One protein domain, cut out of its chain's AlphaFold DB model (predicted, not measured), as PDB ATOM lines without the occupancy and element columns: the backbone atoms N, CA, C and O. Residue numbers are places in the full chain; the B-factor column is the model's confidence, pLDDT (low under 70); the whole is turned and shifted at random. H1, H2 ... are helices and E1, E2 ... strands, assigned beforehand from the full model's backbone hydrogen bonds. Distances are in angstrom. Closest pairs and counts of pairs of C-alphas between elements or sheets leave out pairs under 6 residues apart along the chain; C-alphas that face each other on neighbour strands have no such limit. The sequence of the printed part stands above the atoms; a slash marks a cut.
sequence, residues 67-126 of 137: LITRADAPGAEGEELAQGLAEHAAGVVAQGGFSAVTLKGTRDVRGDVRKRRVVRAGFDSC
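What this domain is: This is residues 67 to 126 of the 137 residues of the protein "Glucarate dehydratase" of Amycolatopsis rubida (UniProt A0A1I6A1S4). Two helices, H1 and H2, pack on each other and cross at a slant near their middles, and the stretch that joins them runs back beside the pair, with the short strand E1 in it. The first printed residues, 67 and 68, lie alongside E1 as a very short parallel pairing, and residues 69 to 77 lead from there to the start of H1. The printed part has 60 residues, with two named helices and one named strand in the order H1, E1, H2, and its class is mostly helix. It is compact, with a radius of gyration of the C-alphas of 10.6 A, and rounded, with spans of 29 by 20 by 17 A.

Where its parts are: The printed part begins at Leu 67, whose C-alpha is at (219.958, 143.911, 238.079). Helix H1 takes residues 78 to 96, from C-alpha 78 at (214.559, 131.506, 223.526), and is 26.9 A long from first to last C-alpha. Strand E1 takes residues 101 to 103 and is 6.7 A long. Helix H2 takes residues 109 to 125, is 24.5 A long, and ends with C-alpha 125 at (224.208, 149.737, 219.008).

How they stand to each other: H1 and H2 touch, with 24 pairs of C-alphas within 8 A. Their closest C-alphas are those of Ala 86 and Val 119, 4.2 A apart. Their lines stand at a steep tilt of 48 degrees, and they run the same way. Their centres are 10.1 A apart. The centre of E1 is 10.5 A from that of H1 and 10.4 A from that of H2. The closest C-alphas of E1 and H1 are those of Val 101 and Ala 89, 7.3 A apart. The closest C-alphas of E1 and H2 are those of Leu 103 and Arg 116, also 7.3 A apart. E1 pairs with no named strand, but residues 67 to 68 pair with its residues 102 to 103, parallel. In H1 and H2 every O i to N i+4 pair is within hydrogen-bond range.

The domain as a whole: The two C-alphas farthest apart are those of Gly 97 and Arg 107, 29.8 A from each other. The first and last printed C-alphas, those of Leu 67 and Cys 126, are 19.0 A apart. The printed part has no cut. The link from H1 to E1 is tight, with 4 residues between them, and the link from E1 to H2 is tight, with 5 residues. The mean pLDDT of the printed part is 93.5. Confidence is under 70 in residues 125 to 126, of which 125 belongs to H2.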
ATOM      1  N   LEU A  67     220.139 145.360 238.099       97.81
ATOM      2  CA  LEU A  67     219.958 143.911 238.079       97.81
ATOM      3  C   LEU A  67     218.794 143.569 237.155       97.81
ATOM      4  O   LEU A  67     217.686 144.034 237.385       97.81
ATOM      5  N   ILE A  68     219.044 142.711 236.169       97.56
ATOM      6  CA  ILE A  68     218.015 142.132 235.304       97.56
ATOM      7  C   ILE A  68     217.981 140.613 235.479       97.56
ATOM      8  O   ILE A  68     218.991 139.955 235.759       97.56
ATOM      9  N   THR A  69     216.810 140.033 235.302       97.88
ATOM     10  CA  THR A  69     216.506 138.619 235.500       97.88
ATOM     11  C   THR A  69     215.549 138.144 234.411       97.88
ATOM     12  O   THR A  69     214.897 138.943 233.753       97.88
ATOM     13  N   ARG A  70     215.380 136.826 234.239       96.12
ATOM     14  CA  ARG A  70     214.397 136.308 233.267       96.12
ATOM     15  C   ARG A  70     212.955 136.766 233.534       96.12
ATOM     16  O   ARG A  70     212.138 136.689 232.632       96.12
ATOM     17  N   ALA A  71     212.637 137.159 234.770       96.38
ATOM     18  CA  ALA A  71     211.288 137.574 235.146       96.38
ATOM     19  C   ALA A  71     210.906 138.933 234.540       96.38
ATOM     20  O   ALA A  71     209.723 139.243 234.465       96.38
ATOM     21  N   ASP A  72     211.892 139.697 234.068       97.00
ATOM     22  CA  ASP A  72     211.697 141.028 233.491       97.00
ATOM     23  C   ASP A  72     211.219 140.990 232.026       97.00
ATOM     24  O   ASP A  72     210.895 142.022 231.447       97.00
ATOM     25  N   ALA A  73     211.130 139.792 231.439       94.69
ATOM     26  CA  ALA A  73     210.506 139.522 230.146       94.69
ATOM     27  C   ALA A  73     209.548 138.317 230.288       94.69
ATOM     28  O   ALA A  73     209.868 137.198 229.871       94.69
ATOM     29  N   PRO A  74     208.402 138.501 230.968       92.31
ATOM     30  CA  PRO A  74     207.497 137.408 231.302       92.31
ATOM     31  C   PRO A  74     206.864 136.800 230.046       92.31
ATOM     32  O   PRO A  74     206.423 137.512 229.153       92.31
ATOM     33  N   GLY A  75     206.791 135.468 229.995       90.69
ATOM     34  CA  GLY A  75     206.190 134.726 228.879       90.69
ATOM     35  C   GLY A  75     207.092 134.550 227.653       90.69
ATOM     36  O   GLY A  75     206.798 133.694 226.825       90.69
ATOM     37  N   ALA A  76     208.203 135.284 227.570       92.25
ATOM     38  CA  ALA A  76     209.173 135.152 226.494       92.25
ATOM     39  C   ALA A  76     210.128 133.972 226.736       92.25
ATOM     40  O   ALA A  76     210.590 133.729 227.856       92.25
ATOM     41  N   GLU A  77     210.490 133.271 225.664       90.12
ATOM     42  CA  GLU A  77     211.448 132.162 225.689       90.12
ATOM     43  C   GLU A  77     212.452 132.283 224.529       90.12
ATOM     44  O   GLU A  77     212.260 133.043 223.579       90.12
ATOM     45  N   GLY A  78     213.565 131.549 224.606       89.75
ATOM     46  CA  GLY A  78     214.559 131.506 223.526       89.75
ATOM     47  C   GLY A  78     215.107 132.886 223.127       89.75
ATOM     48  O   GLY A  78     215.660 133.604 223.960       89.75
ATOM     49  N   GLU A  79     214.999 133.230 221.840       90.25
ATOM     50  CA  GLU A  79     215.475 134.516 221.303       90.25
ATOM     51  C   GLU A  79     214.607 135.701 221.723       90.25
ATOM     52  O   GLU A  79     215.139 136.776 221.992       90.25
ATOM     53  N   GLU A  80     213.291 135.506 221.837       93.81
ATOM     54  CA  GLU A  80     212.370 136.555 222.286       93.81
ATOM     55  C   GLU A  80     212.728 137.003 223.705       93.81
ATOM     56  O   GLU A  80     212.798 138.196 223.990       93.81
ATOM     57  N   LEU A  81     213.077 136.046 224.573       95.69
ATOM     58  CA  LEU A  81     213.573 136.345 225.914       95.69
ATOM     59  C   LEU A  81     214.870 137.162 225.869       95.69
ATOM     60  O   LEU A  81     215.037 138.107 226.634       95.69
ATOM     61  N   ALA A  82     215.812 136.798 224.999       95.50
ATOM     62  CA  ALA A  82     217.080 137.513 224.893       95.50
ATOM     63  C   ALA A  82     216.887 138.962 224.420       95.50
ATOM     64  O   ALA A  82     217.520 139.866 224.970       95.50
ATOM     65  N   GLN A  83     215.995 139.173 223.454       95.38
ATOM     66  CA  GLN A  83     215.662 140.491 222.927       95.38
ATOM     67  C   GLN A  83     214.888 141.336 223.946       95.38
ATOM     68  O   GLN A  83     215.287 142.465 224.230       95.38
ATOM     69  N   GLY A  84     213.864 140.765 224.587       96.12
ATOM     70  CA  GLY A  84     213.094 141.448 225.628       96.12
ATOM     71  C   GLY A  84     213.961 141.883 226.811       96.12
ATOM     72  O   GLY A  84     213.804 142.986 227.330       96.12
ATOM     73  N   LEU A  85     214.956 141.077 227.199       97.19
ATOM     74  CA  LEU A  85     215.923 141.471 228.228       97.19
ATOM     75  C   LEU A  85     216.865 142.592 227.777       97.19
ATOM     76  O   LEU A  85     217.270 143.398 228.613       97.19
ATOM     77  N   ALA A  86     217.234 142.655 226.495       96.12
ATOM     78  CA  ALA A  86     218.044 143.750 225.967       96.12
ATOM     79  C   ALA A  86     217.267 145.073 225.985       96.12
ATOM     80  O   ALA A  86     217.793 146.087 226.444       96.12
ATOM     81  N   GLU A  87     216.002 145.044 225.566       95.56
ATOM     82  CA  GLU A  87     215.100 146.198 225.605       95.56
ATOM     83  C   GLU A  87     214.831 146.656 227.041       95.56
ATOM     84  O   GLU A  87     214.983 147.839 227.354       95.56
ATOM     85  N   HIS A  88     214.528 145.718 227.942       96.50
ATOM     86  CA  HIS A  88     214.348 146.014 229.360       96.50
ATOM     87  C   HIS A  88     215.613 146.631 229.974       96.50
ATOM     88  O   HIS A  88     215.537 147.656 230.650       96.50
ATOM     89  N   ALA A  89     216.790 146.055 229.704       96.50
ATOM     90  CA  ALA A  89     218.056 146.583 230.203       96.50
ATOM     91  C   ALA A  89     218.321 148.013 229.710       96.50
ATOM     92  O   ALA A  89     218.736 148.859 230.502       96.50
ATOM     93  N   ALA A  90     218.057 148.298 228.431       94.62
ATOM     94  CA  ALA A  90     218.187 149.641 227.876       94.62
ATOM     95  C   ALA A  90     217.218 150.626 228.550       94.62
ATOM     96  O   ALA A  90     217.629 151.722 228.929       94.62
ATOM     97  N   GLY A  91     215.967 150.214 228.774       94.94
ATOM     98  CA  GLY A  91     214.969 151.012 229.486       94.94
ATOM     99  C   GLY A  91     215.383 151.340 230.923       94.94
ATOM    100  O   GLY A  91     215.344 152.504 231.320       94.94
ATOM    101  N   VAL A  92     215.848 150.346 231.686       95.81
ATOM    102  CA  VAL A  92     216.309 150.539 233.072       95.81
ATOM    103  C   VAL A  92     217.534 151.450 233.132       95.81
ATOM    104  O   VAL A  92     217.596 152.330 233.989       95.81
ATOM    105  N   VAL A  93     218.496 151.286 232.218       95.25
ATOM    106  CA  VAL A  93     219.673 152.168 232.129       95.25
ATOM    107  C   VAL A  93     219.264 153.600 231.796       95.25
ATOM    108  O   VAL A  93     219.713 154.519 232.478       95.25
ATOM    109  N   ALA A  94     218.386 153.798 230.810       93.50
ATOM    110  CA  ALA A  94     217.934 155.126 230.407       93.50
ATOM    111  C   ALA A  94     217.153 155.847 231.520       93.50
ATOM    112  O   ALA A  94     217.339 157.042 231.723       93.50
ATOM    113  N   GLN A  95     216.307 155.126 232.263       95.19
ATOM    114  CA  GLN A  95     215.514 155.697 233.356       95.19
ATOM    115  C   GLN A  95     216.336 155.933 234.630       95.19
ATOM    116  O   GLN A  95     216.142 156.936 235.311       95.19
ATOM    117  N   GLY A  96     217.225 154.998 234.974       93.50
ATOM    118  CA  GLY A  96     217.951 155.005 236.246       93.50
ATOM    119  C   GLY A  96     219.387 155.523 236.179       93.50
ATOM    120  O   GLY A  96     220.037 155.619 237.216       93.50
ATOM    121  N   GLY A  97     219.910 155.828 234.987       93.62
ATOM    122  CA  GLY A  97     221.272 156.341 234.808       93.62
ATOM    123  C   GLY A  97     222.372 155.353 235.215       93.62
ATOM    124  O   GLY A  97     223.467 155.764 235.597       93.62
ATOM    125  N   PHE A  98     222.094 154.047 235.178       94.56
ATOM    126  CA  PHE A  98     223.049 153.025 235.607       94.56
ATOM    127  C   PHE A  98     224.217 152.900 234.626       94.56
ATOM    128  O   PHE A  98     224.031 152.764 233.420       94.56
ATOM    129  N   SER A  99     225.438 152.845 235.151       92.56
ATOM    130  CA  SER A  99     226.652 152.621 234.353       92.56
ATOM    131  C   SER A  99     227.016 151.141 234.192       92.56
ATOM    132  O   SER A  99     227.927 150.804 233.434       92.56
ATOM    133  N   ALA A 100     226.317 150.249 234.897       94.75
ATOM    134  CA  ALA A 100     226.548 148.812 234.870       94.75
ATOM    135  C   ALA A 100     225.230 148.031 234.929       94.75
ATOM    136  O   ALA A 100     224.284 148.432 235.610       94.75
ATOM    137  N   VAL A 101     225.212 146.870 234.267       96.38
ATOM    138  CA  VAL A 101     224.087 145.927 234.257       96.38
ATOM    139  C   VAL A 101     224.578 144.526 234.617       96.38
ATOM    140  O   VAL A 101     225.567 144.042 234.065       96.38
ATOM    141  N   THR A 102     223.872 143.856 235.525       97.62
ATOM    142  CA  THR A 102     224.078 142.451 235.891       97.62
ATOM    143  C   THR A 102     222.888 141.618 235.450       97.62
ATOM    144  O   THR A 102     221.761 141.887 235.850       97.62
ATOM    145  N   LEU A 103     223.147 140.558 234.684       97.12
ATOM    146  CA  LEU A 103     222.156 139.530 234.374       97.12
ATOM    147  C   LEU A 103     222.243 138.400 235.404       97.12
ATOM    148  O   LEU A 103     223.287 137.755 235.535       97.12
ATOM    149  N   LYS A 104     221.138 138.121 236.100       97.94
ATOM    150  CA  LYS A 104     221.027 136.953 236.976       97.94
ATOM    151  C   LYS A 104     220.983 135.678 236.138       97.94
ATOM    152  O   LYS A 104     220.020 135.433 235.412       97.94
ATOM    153  N   GLY A 105     222.034 134.874 236.269       95.94
ATOM    154  CA  GLY A 105     222.149 133.581 235.609       95.94
ATOM    155  C   GLY A 105     221.140 132.543 236.104       95.94
ATOM    156  O   GLY A 105     220.425 132.719 237.094       95.94
ATOM    157  N   THR A 106     221.109 131.434 235.385       96.06
ATOM    158  CA  THR A 106     220.222 130.291 235.550       96.06
ATOM    159  C   THR A 106     221.023 128.989 235.413       96.06
ATOM    160  O   THR A 106     222.250 128.990 235.347       96.06
ATOM    161  N   ARG A 107     220.330 127.845 235.387       96.75
ATOM    162  CA  ARG A 107     220.963 126.552 235.072       96.75
ATOM    163  C   ARG A 107     221.243 126.381 233.573       96.75
ATOM    164  O   ARG A 107     222.042 125.524 233.209       96.75
ATOM    165  N   ASP A 108     220.614 127.182 232.714       95.38
ATOM    166  CA  ASP A 108     220.869 127.174 231.275       95.38
ATOM    167  C   ASP A 108     222.041 128.101 230.932       95.38
ATOM    168  O   ASP A 108     221.878 129.250 230.518       95.38
ATOM    169  N   VAL A 109     223.253 127.571 231.094       97.00
ATOM    170  CA  VAL A 109     224.494 128.316 230.846       97.00
ATOM    171  C   VAL A 109     224.573 128.823 229.401       97.00
ATOM    172  O   VAL A 109     225.029 129.941 229.157       97.00
ATOM    173  N   ARG A 110     224.135 128.025 228.417       96.00
ATOM    174  CA  ARG A 110     224.219 128.411 226.998       96.00
ATOM    175  C   ARG A 110     223.199 129.494 226.665       96.00
ATOM    176  O   ARG A 110     223.552 130.442 225.959       96.00
ATOM    177  N   GLY A 111     221.981 129.391 227.191       95.19
ATOM    178  CA  GLY A 111     220.984 130.450 227.093       95.19
ATOM    179  C   GLY A 111     221.438 131.731 227.780       95.19
ATOM    180  O   GLY A 111     221.293 132.805 227.207       95.19
ATOM    181  N   ASP A 112     222.065 131.654 228.955       96.69
ATOM    182  CA  ASP A 112     222.608 132.833 229.647       96.69
ATOM    183  C   ASP A 112     223.708 133.533 228.846       96.69
ATOM    184  O   ASP A 112     223.702 134.759 228.727       96.69
ATOM    185  N   VAL A 113     224.621 132.772 228.230       97.06
ATOM    186  CA  VAL A 113     225.632 133.333 227.320       97.06
ATOM    187  C   VAL A 113     224.970 134.013 226.122       97.06
ATOM    188  O   VAL A 113     225.403 135.096 225.728       97.06
ATOM    189  N   ARG A 114     223.917 133.415 225.552       95.56
ATOM    190  CA  ARG A 114     223.177 134.003 224.429       95.56
ATOM    191  C   ARG A 114     222.486 135.304 224.831       95.56
ATOM    192  O   ARG A 114     222.752 136.327 224.209       95.56
ATOM    193  N   LYS A 115     221.714 135.295 225.923       95.94
ATOM    194  CA  LYS A 115     221.075 136.488 226.506       95.94
ATOM    195  C   LYS A 115     222.098 137.598 226.739       95.94
ATOM    196  O   LYS A 115     221.894 138.726 226.307       95.94
ATOM    197  N   ARG A 116     223.255 137.273 227.327       96.25
ATOM    198  CA  ARG A 116     224.333 138.246 227.555       96.25
ATOM    199  C   ARG A 116     224.886 138.839 226.255       96.25
ATOM    200  O   ARG A 116     225.197 140.025 226.235       96.25
ATOM    201  N   ARG A 117     225.029 138.043 225.188       96.50
ATOM    202  CA  ARG A 117     225.474 138.540 223.872       96.50
ATOM    203  C   ARG A 117     224.459 139.503 223.261       96.50
ATOM    204  O   ARG A 117     224.875 140.547 222.778       96.50
ATOM    205  N   VAL A 118     223.168 139.181 223.324       95.81
ATOM    206  CA  VAL A 118     222.096 140.038 222.785       95.81
ATOM    207  C   VAL A 118     221.993 141.345 223.573       95.81
ATOM    208  O   VAL A 118     222.063 142.416 222.979       95.81
ATOM    209  N   VAL A 119     221.973 141.276 224.909       94.69
ATOM    210  CA  VAL A 119     222.005 142.467 225.780       94.69
ATOM    211  C   VAL A 119     223.223 143.338 225.470       94.69
ATOM    212  O   VAL A 119     223.105 144.554 225.336       94.69
ATOM    213  N   ARG A 120     224.405 142.728 225.307       94.81
ATOM    214  CA  ARG A 120     225.623 143.462 224.952       94.81
ATOM    215  C   ARG A 120     225.506 144.153 223.591       94.81
ATOM    216  O   ARG A 120     225.860 145.323 223.493       94.81
ATOM    217  N   ALA A 121     225.007 143.448 222.577       93.81
ATOM    218  CA  ALA A 121     224.817 144.003 221.243       93.81
ATOM    219  C   ALA A 121     223.852 145.201 221.256       93.81
ATOM    220  O   ALA A 121     224.150 146.208 220.621       93.81
ATOM    221  N   GLY A 122     222.766 145.135 222.040       88.12
ATOM    222  CA  GLY A 122     221.823 146.246 222.210       88.12
ATOM    223  C   GLY A 122     222.478 147.520 222.759       88.12
ATOM    224  O   GLY A 122     222.230 148.617 222.255       88.12
ATOM    225  N   PHE A 123     223.392 147.381 223.724       86.25
ATOM    226  CA  PHE A 123     224.171 148.515 224.232       86.25
ATOM    227  C   PHE A 123     225.231 149.014 223.243       86.25
ATOM    228  O   PHE A 123     225.410 150.221 223.117       86.25
ATOM    229  N   ASP A 124     225.914 148.128 222.512       79.81
ATOM    230  CA  ASP A 124     226.913 148.544 221.516       79.81
ATOM    231  C   ASP A 124     226.261 149.307 220.337       79.81
ATOM    232  O   ASP A 124     226.879 150.221 219.780       79.81
ATOM    233  N   SER A 125     225.007 148.983 219.987       61.97
ATOM    234  CA  SER A 125     224.208 149.737 219.008       61.97
ATOM    235  C   SER A 125     223.671 151.072 219.532       61.97
ATOM    236  O   SER A 125     223.418 151.969 218.731       61.97
ATOM    237  N   CYS A 126     223.541 151.239 220.853       56.00
ATOM    238  CA  CYS A 126     223.134 152.494 221.483       56.00
ATOM    239  C   CYS A 126     224.314 153.137 222.226       56.00
ATOM    240  O   CYS A 126     224.382 153.149 223.458       56.00
TER     241      CYS A 126